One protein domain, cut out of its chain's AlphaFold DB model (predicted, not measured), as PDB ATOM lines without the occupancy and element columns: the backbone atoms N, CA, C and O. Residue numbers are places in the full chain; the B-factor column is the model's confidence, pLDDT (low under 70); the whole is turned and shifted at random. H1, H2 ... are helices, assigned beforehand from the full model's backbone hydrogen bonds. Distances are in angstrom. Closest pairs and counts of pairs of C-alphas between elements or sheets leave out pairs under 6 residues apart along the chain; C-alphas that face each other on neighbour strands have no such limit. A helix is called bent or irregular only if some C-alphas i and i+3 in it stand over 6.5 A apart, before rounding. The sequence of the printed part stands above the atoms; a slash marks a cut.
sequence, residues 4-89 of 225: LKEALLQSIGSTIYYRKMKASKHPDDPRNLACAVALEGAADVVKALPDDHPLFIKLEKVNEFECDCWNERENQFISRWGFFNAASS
ATOM      1  N   LEU A   4      52.527  58.186  -8.908       88.19
ATOM      2  CA  LEU A   4      51.347  57.981  -9.759       88.19
ATOM      3  C   LEU A   4      51.590  56.930 -10.839       88.19
ATOM      4  O   LEU A   4      50.678  56.191 -11.206       88.19
ATOM      5  N   LYS A   5      52.825  56.828 -11.335       91.31
ATOM      6  CA  LYS A   5      53.212  55.753 -12.251       91.31
ATOM      7  C   LYS A   5      53.110  54.390 -11.569       91.31
ATOM      8  O   LYS A   5      52.599  53.448 -12.172       91.31
ATOM      9  N   GLU A   6      53.575  54.282 -10.327       90.50
ATOM     10  CA  GLU A   6      53.471  53.054  -9.530       90.50
ATOM     11  C   GLU A   6      52.011  52.683  -9.258       90.50
ATOM     12  O   GLU A   6      51.602  51.559  -9.559       90.50
ATOM     13  N   ALA A   7      51.209  53.644  -8.793       88.81
ATOM     14  CA  ALA A   7      49.783  53.454  -8.555       88.81
ATOM     15  C   ALA A   7      49.044  53.011  -9.832       88.81
ATOM     16  O   ALA A   7      48.208  52.101  -9.793       88.81
ATOM     17  N   LEU A   8      49.369  53.605 -10.990       90.44
ATOM     18  CA  LEU A   8      48.741  53.255 -12.270       90.44
ATOM     19  C   LEU A   8      49.062  51.817 -12.663       90.44
ATOM     20  O   LEU A   8      48.171  51.056 -13.041       90.44
ATOM     21  N   LEU A   9      50.327  51.419 -12.532       92.88
ATOM     22  CA  LEU A   9      50.754  50.051 -12.806       92.88
ATOM     23  C   LEU A   9      50.095  49.046 -11.851       92.88
ATOM     24  O   LEU A   9      49.698  47.966 -12.291       92.88
ATOM     25  N   GLN A  10      49.919  49.398 -10.576       91.62
ATOM     26  CA  GLN A  10      49.218  48.562  -9.600       91.62
ATOM     27  C   GLN A  10      47.732  48.381  -9.950       91.62
ATOM     28  O   GLN A  10      47.210  47.262  -9.880       91.62
ATOM     29  N   SER A  11      47.057  49.448 -10.378       90.69
ATOM     30  CA  SER A  11      45.655  49.406 -10.815       90.69
ATOM     31  C   SER A  11      45.461  48.580 -12.091       90.69
ATOM     32  O   SER A  11      44.604  47.688 -12.148       90.69
ATOM     33  N   ILE A  12      46.326  48.790 -13.091       92.38
ATOM     34  CA  ILE A  12      46.352  47.984 -14.319       92.38
ATOM     35  C   ILE A  12      46.593  46.509 -13.975       92.38
ATOM     36  O   ILE A  12      45.836  45.643 -14.416       92.38
ATOM     37  N   GLY A  13      47.590  46.213 -13.136       93.75
ATOM     38  CA  GLY A  13      47.921  44.852 -12.709       93.75
ATOM     39  C   GLY A  13      46.764  44.146 -11.996       93.75
ATOM     40  O   GLY A  13      46.430  43.004 -12.325       93.75
ATOM     41  N   SER A  14      46.094  44.843 -11.078       92.75
ATOM     42  CA  SER A  14      44.922  44.319 -10.363       92.75
ATOM     43  C   SER A  14      43.768  44.007 -11.322       92.75
ATOM     44  O   SER A  14      43.121  42.958 -11.221       92.75
ATOM     45  N   THR A  15      43.556  44.869 -12.317       92.94
ATOM     46  CA  THR A  15      42.533  44.681 -13.352       92.94
ATOM     47  C   THR A  15      42.867  43.509 -14.278       92.94
ATOM     48  O   THR A  15      41.988  42.690 -14.558       92.94
ATOM     49  N   ILE A  16      44.126  43.362 -14.708       94.12
ATOM     50  CA  ILE A  16      44.589  42.206 -15.496       94.12
ATOM     51  C   ILE A  16      44.279  40.909 -14.749       94.12
ATOM     52  O   ILE A  16      43.685  39.993 -15.322       94.12
ATOM     53  N   TYR A  17      44.641  40.838 -13.464       95.19
ATOM     54  CA  TYR A  17      44.383  39.662 -12.636       95.19
ATOM     55  C   TYR A  17      42.885  39.331 -12.580       95.19
ATOM     56  O   TYR A  17      42.483  38.201 -12.877       95.19
ATOM     57  N   TYR A  18      42.046  40.327 -12.283       94.38
ATOM     58  CA  TYR A  18      40.592  40.165 -12.263       94.38
ATOM     59  C   TYR A  18      40.042  39.651 -13.603       94.38
ATOM     60  O   TYR A  18      39.220  38.728 -13.637       94.38
ATOM     61  N   ARG A  19      40.509  40.214 -14.720       92.75
ATOM     62  CA  ARG A  19      40.044  39.865 -16.068       92.75
ATOM     63  C   ARG A  19      40.467  38.462 -16.479       92.75
ATOM     64  O   ARG A  19      39.627  37.718 -16.981       92.75
ATOM     65  N   LYS A  20      41.696  38.040 -16.173       94.06
ATOM     66  CA  LYS A  20      42.134  36.647 -16.368       94.06
ATOM     67  C   LYS A  20      41.296  35.672 -15.545       94.06
ATOM     68  O   LYS A  20      40.788  34.696 -16.090       94.06
ATOM     69  N   MET A  21      41.055  35.981 -14.267       96.31
ATOM     70  CA  MET A  21      40.186  35.175 -13.404       96.31
ATOM     71  C   MET A  21      38.760  35.050 -13.957       96.31
ATOM     72  O   MET A  21      38.151  33.983 -13.870       96.31
ATOM     73  N   LYS A  22      38.210  36.123 -14.539       93.81
ATOM     74  CA  LYS A  22      36.898  36.094 -15.204       93.81
ATOM     75  C   LYS A  22      36.915  35.298 -16.505       93.81
ATOM     76  O   LYS A  22      35.979  34.536 -16.723       93.81
ATOM     77  N   ALA A  23      37.962  35.419 -17.320       92.44
ATOM     78  CA  ALA A  23      38.124  34.632 -18.540       92.44
ATOM     79  C   ALA A  23      38.167  33.124 -18.241       92.44
ATOM     80  O   ALA A  23      37.498  32.350 -18.912       92.44
ATOM     81  N   SER A  24      38.855  32.702 -17.173       94.19
ATOM     82  CA  SER A  24      38.862  31.293 -16.750       94.19
ATOM     83  C   SER A  24      37.489  30.783 -16.294       94.19
ATOM     84  O   SER A  24      37.190  29.606 -16.463       94.19
ATOM     85  N   LYS A  25      36.646  31.651 -15.713       95.06
ATOM     86  CA  LYS A  25      35.275  31.304 -15.288       95.06
ATOM     87  C   LYS A  25      34.264  31.317 -16.438       95.06
ATOM     88  O   LYS A  25      33.233  30.661 -16.338       95.06
ATOM     89  N   HIS A  26      34.544  32.079 -17.492       92.19
ATOM     90  CA  HIS A  26      33.664  32.283 -18.642       92.19
ATOM     91  C   HIS A  26      34.469  32.139 -19.947       92.19
ATOM     92  O   HIS A  26      34.702  33.139 -20.627       92.19
ATOM     93  N   PRO A  27      34.928  30.919 -20.288       88.12
ATOM     94  CA  PRO A  27      35.846  30.695 -21.408       88.12
ATOM     95  C   PRO A  27      35.233  31.012 -22.780       88.12
ATOM     96  O   PRO A  27      35.961  31.377 -23.698       88.12
ATOM     97  N   ASP A  28      33.905  30.937 -22.901       90.38
ATOM     98  CA  ASP A  28      33.176  31.269 -24.132       90.38
ATOM     99  C   ASP A  28      33.035  32.787 -24.360       90.38
ATOM    100  O   ASP A  28      32.565  33.220 -25.412       90.38
ATOM    101  N   ASP A  29      33.436  33.615 -23.387       85.12
ATOM    102  CA  ASP A  29      33.449  35.072 -23.503       85.12
ATOM    103  C   ASP A  29      34.884  35.592 -23.738       85.12
ATOM    104  O   ASP A  29      35.635  35.822 -22.778       85.12
ATOM    105  N   PRO A  30      35.278  35.858 -25.000       86.31
ATOM    106  CA  PRO A  30      36.642  36.263 -25.328       86.31
ATOM    107  C   PRO A  30      36.994  37.665 -24.816       86.31
ATOM    108  O   PRO A  30      38.172  38.028 -24.775       86.31
ATOM    109  N   ARG A  31      36.005  38.472 -24.403       87.00
ATOM    110  CA  ARG A  31      36.213  39.883 -24.046       87.00
ATOM    111  C   ARG A  31      37.125  40.030 -22.835       87.00
ATOM    112  O   ARG A  31      37.998  40.891 -22.830       87.00
ATOM    113  N   ASN A  32      36.965  39.180 -21.817       89.38
ATOM    114  CA  ASN A  32      37.789  39.254 -20.606       89.38
ATOM    115  C   ASN A  32      39.264  38.943 -20.892       89.38
ATOM    116  O   ASN A  32      40.139  39.632 -20.371       89.38
ATOM    117  N   LEU A  33      39.539  37.953 -21.745       88.81
ATOM    118  CA  LEU A  33      40.908  37.630 -22.142       88.81
ATOM    119  C   LEU A  33      41.507  38.741 -23.012       88.81
ATOM    120  O   LEU A  33      42.627  39.169 -22.754       88.81
ATOM    121  N   ALA A  34      40.744  39.258 -23.981       87.06
ATOM    122  CA  ALA A  34      41.168  40.384 -24.813       87.06
ATOM    123  C   ALA A  34      41.498  41.631 -23.971       87.06
ATOM    124  O   ALA A  34      42.508  42.286 -24.208       87.06
ATOM    125  N   CYS A  35      40.688  41.913 -22.948       88.75
ATOM    126  CA  CYS A  35      40.925  42.982 -21.979       88.75
ATOM    127  C   CYS A  35      42.227  42.803 -21.204       88.75
ATOM    128  O   CYS A  35      43.038  43.724 -21.149       88.75
ATOM    129  N   ALA A  36      42.464  41.608 -20.662       90.81
ATOM    130  CA  ALA A  36      43.704  41.317 -19.953       90.81
ATOM    131  C   ALA A  36      44.938  41.509 -20.852       90.81
ATOM    132  O   ALA A  36      45.872  42.194 -20.450       90.81
ATOM    133  N   VAL A  37      44.917  40.967 -22.074       88.94
ATOM    134  CA  VAL A  37      46.033  41.085 -23.035       88.94
ATOM    135  C   VAL A  37      46.268  42.541 -23.448       88.94
ATOM    136  O   VAL A  37      47.405  43.004 -23.516       88.94
ATOM    137  N   ALA A  38      45.198  43.301 -23.690       89.75
ATOM    138  CA  ALA A  38      45.302  44.717 -24.023       89.75
ATOM    139  C   ALA A  38      45.915  45.546 -22.885       89.75
ATOM    140  O   ALA A  38      46.684  46.476 -23.136       89.75
ATOM    141  N   LEU A  39      45.564  45.221 -21.639       91.56
ATOM    142  CA  LEU A  39      46.105  45.873 -20.451       91.56
ATOM    143  C   LEU A  39      47.568  45.497 -20.190       91.56
ATOM    144  O   LEU A  39      48.314  46.343 -19.713       91.56
ATOM    145  N   GLU A  40      48.007  44.285 -20.536       92.19
ATOM    146  CA  GLU A  40      49.430  43.911 -20.487       92.19
ATOM    147  C   GLU A  40      50.265  44.802 -21.413       92.19
ATOM    148  O   GLU A  40      51.233  45.415 -20.969       92.19
ATOM    149  N   GLY A  41      49.825  44.972 -22.664       90.62
ATOM    150  CA  GLY A  41      50.484  45.886 -23.600       90.62
ATOM    151  C   GLY A  41      50.470  47.345 -23.127       90.62
ATOM    152  O   GLY A  41      51.438  48.076 -23.328       90.62
ATOM    153  N   ALA A  42      49.398  47.781 -22.458       92.00
ATOM    154  CA  ALA A  42      49.341  49.104 -21.839       92.00
ATOM    155  C   ALA A  42      50.323  49.249 -20.665       92.00
ATOM    156  O   ALA A  42      51.003  50.270 -20.568       92.00
ATOM    157  N   ALA A  43      50.442  48.231 -19.808       93.81
ATOM    158  CA  ALA A  43      51.372  48.226 -18.683       93.81
ATOM    159  C   ALA A  43      52.828  48.355 -19.150       93.81
ATOM    160  O   ALA A  43      53.585  49.132 -18.569       93.81
ATOM    161  N   ASP A  44      53.206  47.652 -20.222       94.12
ATOM    162  CA  ASP A  44      54.551  47.735 -20.799       94.12
ATOM    163  C   ASP A  44      54.872  49.149 -21.295       94.12
ATOM    164  O   ASP A  44      55.948  49.682 -21.009       94.12
ATOM    165  N   VAL A  45      53.917  49.794 -21.974       94.62
ATOM    166  CA  VAL A  45      54.072  51.185 -22.421       94.62
ATOM    167  C   VAL A  45      54.187  52.130 -21.228       94.62
ATOM    168  O   VAL A  45      55.142  52.901 -21.170       94.62
ATOM    169  N   VAL A  46      53.279  52.049 -20.247       94.12
ATOM    170  CA  VAL A  46      53.310  52.895 -19.038       94.12
ATOM    171  C   VAL A  46      54.631  52.733 -18.284       94.12
ATOM    172  O   VAL A  46      55.224  53.721 -17.853       94.12
ATOM    173  N   LYS A  47      55.138  51.503 -18.162       95.06
ATOM    174  CA  LYS A  47      56.419  51.209 -17.509       95.06
ATOM    175  C   LYS A  47      57.595  51.883 -18.219       95.06
ATOM    176  O   LYS A  47      58.507  52.360 -17.538       95.06
ATOM    177  N   ALA A  48      57.558  51.947 -19.551       95.62
ATOM    178  CA  ALA A  48      58.589  52.565 -20.380       95.62
ATOM    179  C   ALA A  48      58.540  54.105 -20.403       95.62
ATOM    180  O   ALA A  48      59.537  54.725 -20.774       95.62
ATOM    181  N   LEU A  49      57.427  54.734 -20.001       94.56
ATOM    182  CA  LEU A  49      57.335  56.196 -19.924       94.56
ATOM    183  C   LEU A  49      58.334  56.764 -18.903       94.56
ATOM    184  O   LEU A  49      58.529  56.158 -17.845       94.56
ATOM    185  N   PRO A  50      58.945  57.932 -19.160       95.12
ATOM    186  CA  PRO A  50      59.784  58.590 -18.168       95.12
ATOM    187  C   PRO A  50      58.936  59.099 -16.988       95.12
ATOM    188  O   PRO A  50      57.737  59.335 -17.123       95.12
ATOM    189  N   ASP A  51      59.548  59.238 -15.811       90.81
ATOM    190  CA  ASP A  51      58.843  59.626 -14.575       90.81
ATOM    191  C   ASP A  51      58.231  61.042 -14.645       90.81
ATOM    192  O   ASP A  51      57.294  61.338 -13.908       90.81
ATOM    193  N   ASP A  52      58.730  61.901 -15.535       91.19
ATOM    194  CA  ASP A  52      58.262  63.267 -15.801       91.19
ATOM    195  C   ASP A  52      57.290  63.358 -16.994       91.19
ATOM    196  O   ASP A  52      56.971  64.450 -17.469       91.19
ATOM    197  N   HIS A  53      56.796  62.221 -17.497       93.75
ATOM    198  CA  HIS A  53      55.883  62.201 -18.635       93.75
ATOM    199  C   HIS A  53      54.605  63.030 -18.360       93.75
ATOM    200  O   HIS A  53      54.007  62.881 -17.288       93.75
ATOM    201  N   PRO A  54      54.095  63.819 -19.335       90.75
ATOM    202  CA  PRO A  54      52.935  64.701 -19.145       90.75
ATOM    203  C   PRO A  54      51.670  64.028 -18.604       90.75
ATOM    204  O   PRO A  54      50.874  64.677 -17.930       90.75
ATOM    205  N   LEU A  55      51.485  62.731 -18.873       90.75
ATOM    206  CA  LEU A  55      50.400  61.936 -18.286       90.75
ATOM    207  C   LEU A  55      50.397  62.039 -16.755       90.75
ATOM    208  O   LEU A  55      49.355  62.301 -16.170       90.75
ATOM    209  N   PHE A  56      51.546  61.847 -16.106       90.56
ATOM    210  CA  PHE A  56      51.604  61.783 -14.646       90.56
ATOM    211  C   PHE A  56      51.335  63.147 -14.012       90.56
ATOM    212  O   PHE A  56      50.628  63.215 -13.018       90.56
ATOM    213  N   ILE A  57      51.781  64.230 -14.655       87.56
ATOM    214  CA  ILE A  57      51.468  65.607 -14.242       87.56
ATOM    215  C   ILE A  57      49.957  65.878 -14.318       87.56
ATOM    216  O   ILE A  57      49.407  66.605 -13.496       87.56
ATOM    217  N   LYS A  58      49.260  65.326 -15.320       87.38
ATOM    218  CA  LYS A  58      47.797  65.456 -15.430       87.38
ATOM    219  C   LYS A  58      47.083  64.641 -14.363       87.38
ATOM    220  O   LYS A  58      46.201  65.177 -13.703       87.38
ATOM    221  N   LEU A  59      47.500  63.388 -14.171       87.00
ATOM    222  CA  LEU A  59      46.945  62.494 -13.153       87.00
ATOM    223  C   LEU A  59      47.094  63.072 -11.739       87.00
ATOM    224  O   LEU A  59      46.175  62.942 -10.941       87.00
ATOM    225  N   GLU A  60      48.191  63.778 -11.468       86.44
ATOM    226  CA  GLU A  60      48.442  64.488 -10.205       86.44
ATOM    227  C   GLU A  60      47.418  65.591  -9.921       86.44
ATOM    228  O   GLU A  60      47.105  65.879  -8.772       86.44
ATOM    229  N   LYS A  61      46.884  66.228 -10.967       82.31
ATOM    230  CA  LYS A  61      45.897  67.307 -10.823       82.31
ATOM    231  C   LYS A  61      44.474  66.796 -10.618       82.31
ATOM    232  O   LYS A  61      43.629  67.577 -10.190       82.31
ATOM    233  N   VAL A  62      44.198  65.546 -10.989       80.88
ATOM    234  CA  VAL A  62      42.849  64.954 -10.940       80.88
ATOM    235  C   VAL A  62      42.678  63.926  -9.830       80.88
ATOM    236  O   VAL A  62      41.547  63.680  -9.430       80.88
ATOM    237  N   ASN A  63      43.769  63.346  -9.327       79.88
ATOM    238  CA  ASN A  63      43.751  62.360  -8.253       79.88
ATOM    239  C   ASN A  63      44.517  62.901  -7.038       79.88
ATOM    240  O   ASN A  63      45.581  63.500  -7.184       79.88
ATOM    241  N   GLU A  64      43.984  62.689  -5.835       65.44
ATOM    242  CA  GLU A  64      44.652  63.097  -4.598       65.44
ATOM    243  C   GLU A  64      45.922  62.267  -4.355       65.44
ATOM    244  O   GLU A  64      45.959  61.056  -4.597       65.44
ATOM    245  N   PHE A  65      46.971  62.917  -3.840       53.62
ATOM    246  CA  PHE A  65      48.152  62.214  -3.352       53.62
ATOM    247  C   PHE A  65      47.731  61.255  -2.234       53.62
ATOM    248  O   PHE A  65      47.108  61.687  -1.273       53.62
ATOM    249  N   GLU A  66      48.103  59.979  -2.372       53.88
ATOM    250  CA  GLU A  66      47.778  58.850  -1.475       53.88
ATOM    251  C   GLU A  66      46.455  58.110  -1.739       53.88
ATOM    252  O   GLU A  66      46.223  57.083  -1.100       53.88
ATOM    253  N   CYS A  67      45.614  58.520  -2.698       45.88
ATOM    254  CA  CYS A  67      44.373  57.783  -2.937       45.88
ATOM    255  C   CYS A  67      44.568  56.584  -3.878       45.88
ATOM    256  O   CYS A  67      44.871  56.735  -5.060       45.88
ATOM    257  N   ASP A  68      44.238  55.387  -3.384       49.16
ATOM    258  CA  ASP A  68      43.966  54.165  -4.166       49.16
ATOM    259  C   ASP A  68      42.787  54.327  -5.166       49.16
ATOM    260  O   ASP A  68      42.314  53.357  -5.770       49.16
ATOM    261  N   CYS A  69      42.268  55.546  -5.325       52.00
ATOM    262  CA  CYS A  69      41.059  55.876  -6.045       52.00
ATOM    263  C   CYS A  69      41.370  56.712  -7.296       52.00
ATOM    264  O   CYS A  69      41.491  57.928  -7.245       52.00
ATOM    265  N   TRP A  70      41.460  56.044  -8.449       73.00
ATOM    266  CA  TRP A  70      41.263  56.715  -9.739       73.00
ATOM    267  C   TRP A  70      39.855  57.306  -9.766       73.00
ATOM    268  O   TRP A  70      38.923  56.684  -9.232       73.00
ATOM    269  N   ASN A  71      39.658  58.453 -10.417       76.12
ATOM    270  CA  ASN A  71      38.295  58.948 -10.602       76.12
ATOM    271  C   ASN A  71      37.437  57.887 -11.329       76.12
ATOM    272  O   ASN A  71      37.942  56.984 -12.007       76.12
ATOM    273  N   GLU A  72      36.113  57.945 -11.156       79.75
ATOM    274  CA  GLU A  72      35.212  56.898 -11.656       79.75
ATOM    275  C   GLU A  72      35.408  56.633 -13.157       79.75
ATOM    276  O   GLU A  72      35.396  55.484 -13.606       79.75
ATOM    277  N   ARG A  73      35.656  57.690 -13.929       78.38
ATOM    278  CA  ARG A  73      35.837  57.619 -15.374       78.38
ATOM    279  C   ARG A  73      37.119  56.885 -15.761       78.38
ATOM    280  O   ARG A  73      37.079  56.000 -16.617       78.38
ATOM    281  N   GLU A  74      38.227  57.190 -15.095       82.12
ATOM    282  CA  GLU A  74      39.504  56.491 -15.248       82.12
ATOM    283  C   GLU A  74      39.367  55.011 -14.863       82.12
ATOM    284  O   GLU A  74      39.777  54.133 -15.622       82.12
ATOM    285  N   ASN A  75      38.689  54.703 -13.755       83.69
ATOM    286  CA  ASN A  75      38.411  53.325 -13.340       83.69
ATOM    287  C   ASN A  75      37.554  52.555 -14.359       83.69
ATOM    288  O   ASN A  75      37.840  51.399 -14.697       83.69
ATOM    289  N   GLN A  76      36.499  53.176 -14.889       84.38
ATOM    290  CA  GLN A  76      35.680  52.577 -15.944       84.38
ATOM    291  C   GLN A  76      36.501  52.327 -17.214       84.38
ATOM    292  O   GLN A  76      36.368  51.268 -17.835       84.38
ATOM    293  N   PHE A  77      37.379  53.264 -17.571       85.31
ATOM    294  CA  PHE A  77      38.264  53.149 -18.720       85.31
ATOM    295  C   PHE A  77      39.274  52.004 -18.558       85.31
ATOM    296  O   PHE A  77      39.307  51.105 -19.402       85.31
ATOM    297  N   ILE A  78      40.023  51.970 -17.449       87.25
ATOM    298  CA  ILE A  78      40.996  50.910 -17.134       87.25
ATOM    299  C   ILE A  78      40.297  49.549 -17.096       87.25
ATOM    300  O   ILE A  78      40.735  48.599 -17.745       87.25
ATOM    301  N   SER A  79      39.160  49.451 -16.399       84.88
ATOM    302  CA  SER A  79      38.453  48.180 -16.228       84.88
ATOM    303  C   SER A  79      37.931  47.591 -17.537       84.88
ATOM    304  O   SER A  79      37.793  46.369 -17.630       84.88
ATOM    305  N   ARG A  80      37.625  48.415 -18.543       81.94
ATOM    306  CA  ARG A  80      37.052  47.984 -19.830       81.94
ATOM    307  C   ARG A  80      38.039  48.090 -20.992       81.94
ATOM    308  O   ARG A  80      37.658  47.820 -22.133       81.94
ATOM    309  N   TRP A  81      39.297  48.442 -20.732       82.69
ATOM    310  CA  TRP A  81      40.329  48.544 -21.757       82.69
ATOM    311  C   TRP A  81      40.506  47.208 -22.484       82.69
ATOM    312  O   TRP A  81      40.837  46.207 -21.866       82.69
ATOM    313  N   GLY A  82      40.238  47.152 -23.789       73.81
ATOM    314  CA  GLY A  82      40.185  45.880 -24.528       73.81
ATOM    315  C   GLY A  82      38.800  45.390 -24.919       73.81
ATOM    316  O   GLY A  82      38.688  44.551 -25.805       73.81
ATOM    317  N   PHE A  83      37.742  45.948 -24.333       78.06
ATOM    318  CA  PHE A  83      36.379  45.756 -24.841       78.06
ATOM    319  C   PHE A  83      36.098  46.701 -26.016       78.06
ATOM    320  O   PHE A  83      35.188  46.476 -26.808       78.06
ATOM    321  N   PHE A  84      36.899  47.758 -26.134       64.56
ATOM    322  CA  PHE A  84      36.884  48.682 -27.252       64.56
ATOM    323  C   PHE A  84      37.665  48.075 -28.429       64.56
ATOM    324  O   PHE A  84      38.816  47.672 -28.257       64.56
ATOM    325  N   ASN A  85      37.092  48.092 -29.642       57.72
ATOM    326  CA  ASN A  85      37.732  47.640 -30.897       57.72
ATOM    327  C   ASN A  85      39.131  48.252 -31.158       57.72
ATOM    328  O   ASN A  85      39.866  47.787 -32.019       57.72
ATOM    329  N   ALA A  86      39.503  49.297 -30.416       51.94
ATOM    330  CA  ALA A  86      40.797  49.972 -30.411       51.94
ATOM    331  C   ALA A  86      41.988  49.122 -29.918       51.94
ATOM    332  O   ALA A  86      43.138  49.403 -30.266       51.94
ATOM    333  N   ALA A  87      41.727  48.109 -29.095       56.97
ATOM    334  CA  ALA A  87      42.757  47.370 -28.373       56.97
ATOM    335  C   ALA A  87      43.393  46.203 -29.144       56.97
ATOM    336  O   ALA A  87      44.376  45.629 -28.686       56.97
ATOM    337  N   SER A  88      42.859  45.871 -30.319       58.81
ATOM    338  CA  SER A  88      43.369  44.820 -31.209       58.81
ATOM    339  C   SER A  88      44.523  45.280 -32.111       58.81
ATOM    340  O   SER A  88      45.003  44.508 -32.939       58.81
ATOM    341  N   SER A  89      44.972  46.533 -31.980       63.78
ATOM    342  CA  SER A  89      46.063  47.096 -32.782       63.78
ATOM    343  C   SER A  89      47.420  46.972 -32.080       63.78
ATOM    344  O   SER A  89      47.499  47.033 -30.855       63.78
TER     345      SER A  89
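This is residues 4 to 89 of the 225 residues of an uncharacterized protein of Pseudomonas sp. XWY-1 (UniProt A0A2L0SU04). A long hairpin of two helices, H1 and H2, makes the length of the domain, with the shorter helix H3 across its open end. From H3 the chain folds back, and H4 packs on the side of the hairpin, touching H1, while the four-residue H5 only just touches H2. The printed part has 86 residues, with five named helices in the order H1, H2, H3, H4, H5 and no named strand; the class is all helix. It is compact, with a radius of gyration of the C-alphas of 13.4 A, and elongated in outline, spanning 40 by 24 by 18 A.

H1, the longest helix, takes residues 4 to 25 and runs 31.6 A from C-alpha 4 at (51.347, 57.981, -9.759) to C-alpha 25 at (35.275, 31.304, -15.288). H2, residues 30 to 48, is 27.8 A long. H3, residues 54 to 62, is 13.0 A long, and H4, residues 72 to 80, is 12.2 A long. H5, residues 85 to 88, ends at C-alpha 88 at (43.369, 44.820, -31.209); it is neither bent nor irregular, but only just: C-alphas 85 and 88 are 6.3 A apart.

H1 is the hub, touching H2, H3 and H4. H1 and H2 form a helical hairpin at a shallow tilt of 21 degrees, opposite ways; their closest C-alphas, of Ile 16 and Ala 36, are 4.6 A apart. H1 touches H3 with residues 4 to 5 alone, about perpendicular at 87 degrees; the closest C-alphas are those of Leu 4 and Phe 56, 6.2 A apart. H1 touches H4 with residues 11 to 15 alone, at a steep tilt of 46 degrees, the same way; the closest C-alphas, of Thr 15 and Ser 79, are 6.1 A apart. With one of these three tilts shallow, the helix packing is only just mostly crossed, that is, mostly at larger angles. H2 and H4 are close but not clearly touching, with the closest C-alphas, of Cys 35 and Arg 80, 6.7 A apart. H2, with residues 35 to 38 alone, only just touches H5, with 3 pairs of C-alphas within 8 A; the closest, of Ala 38 and Ala 87, are 5.7 A apart. H5 is apart from H1 and H3. Every O i to N i+4 pair is within hydrogen-bond range in H1, H2 and H4, and 4 of 5 are in H3; H5 is too short for such a pair.

The two C-alphas farthest apart, of Asp 28 and Asp 52, are 41.5 A apart. The printed part has no cut. The links H1 to H2, H2 to H3 and H4 to H5 are tight, and H3 to H4 is short, with 9 residues. The mean pLDDT of the printed part is 84.4; residues 64 to 69 and 84 to 89 are under 70.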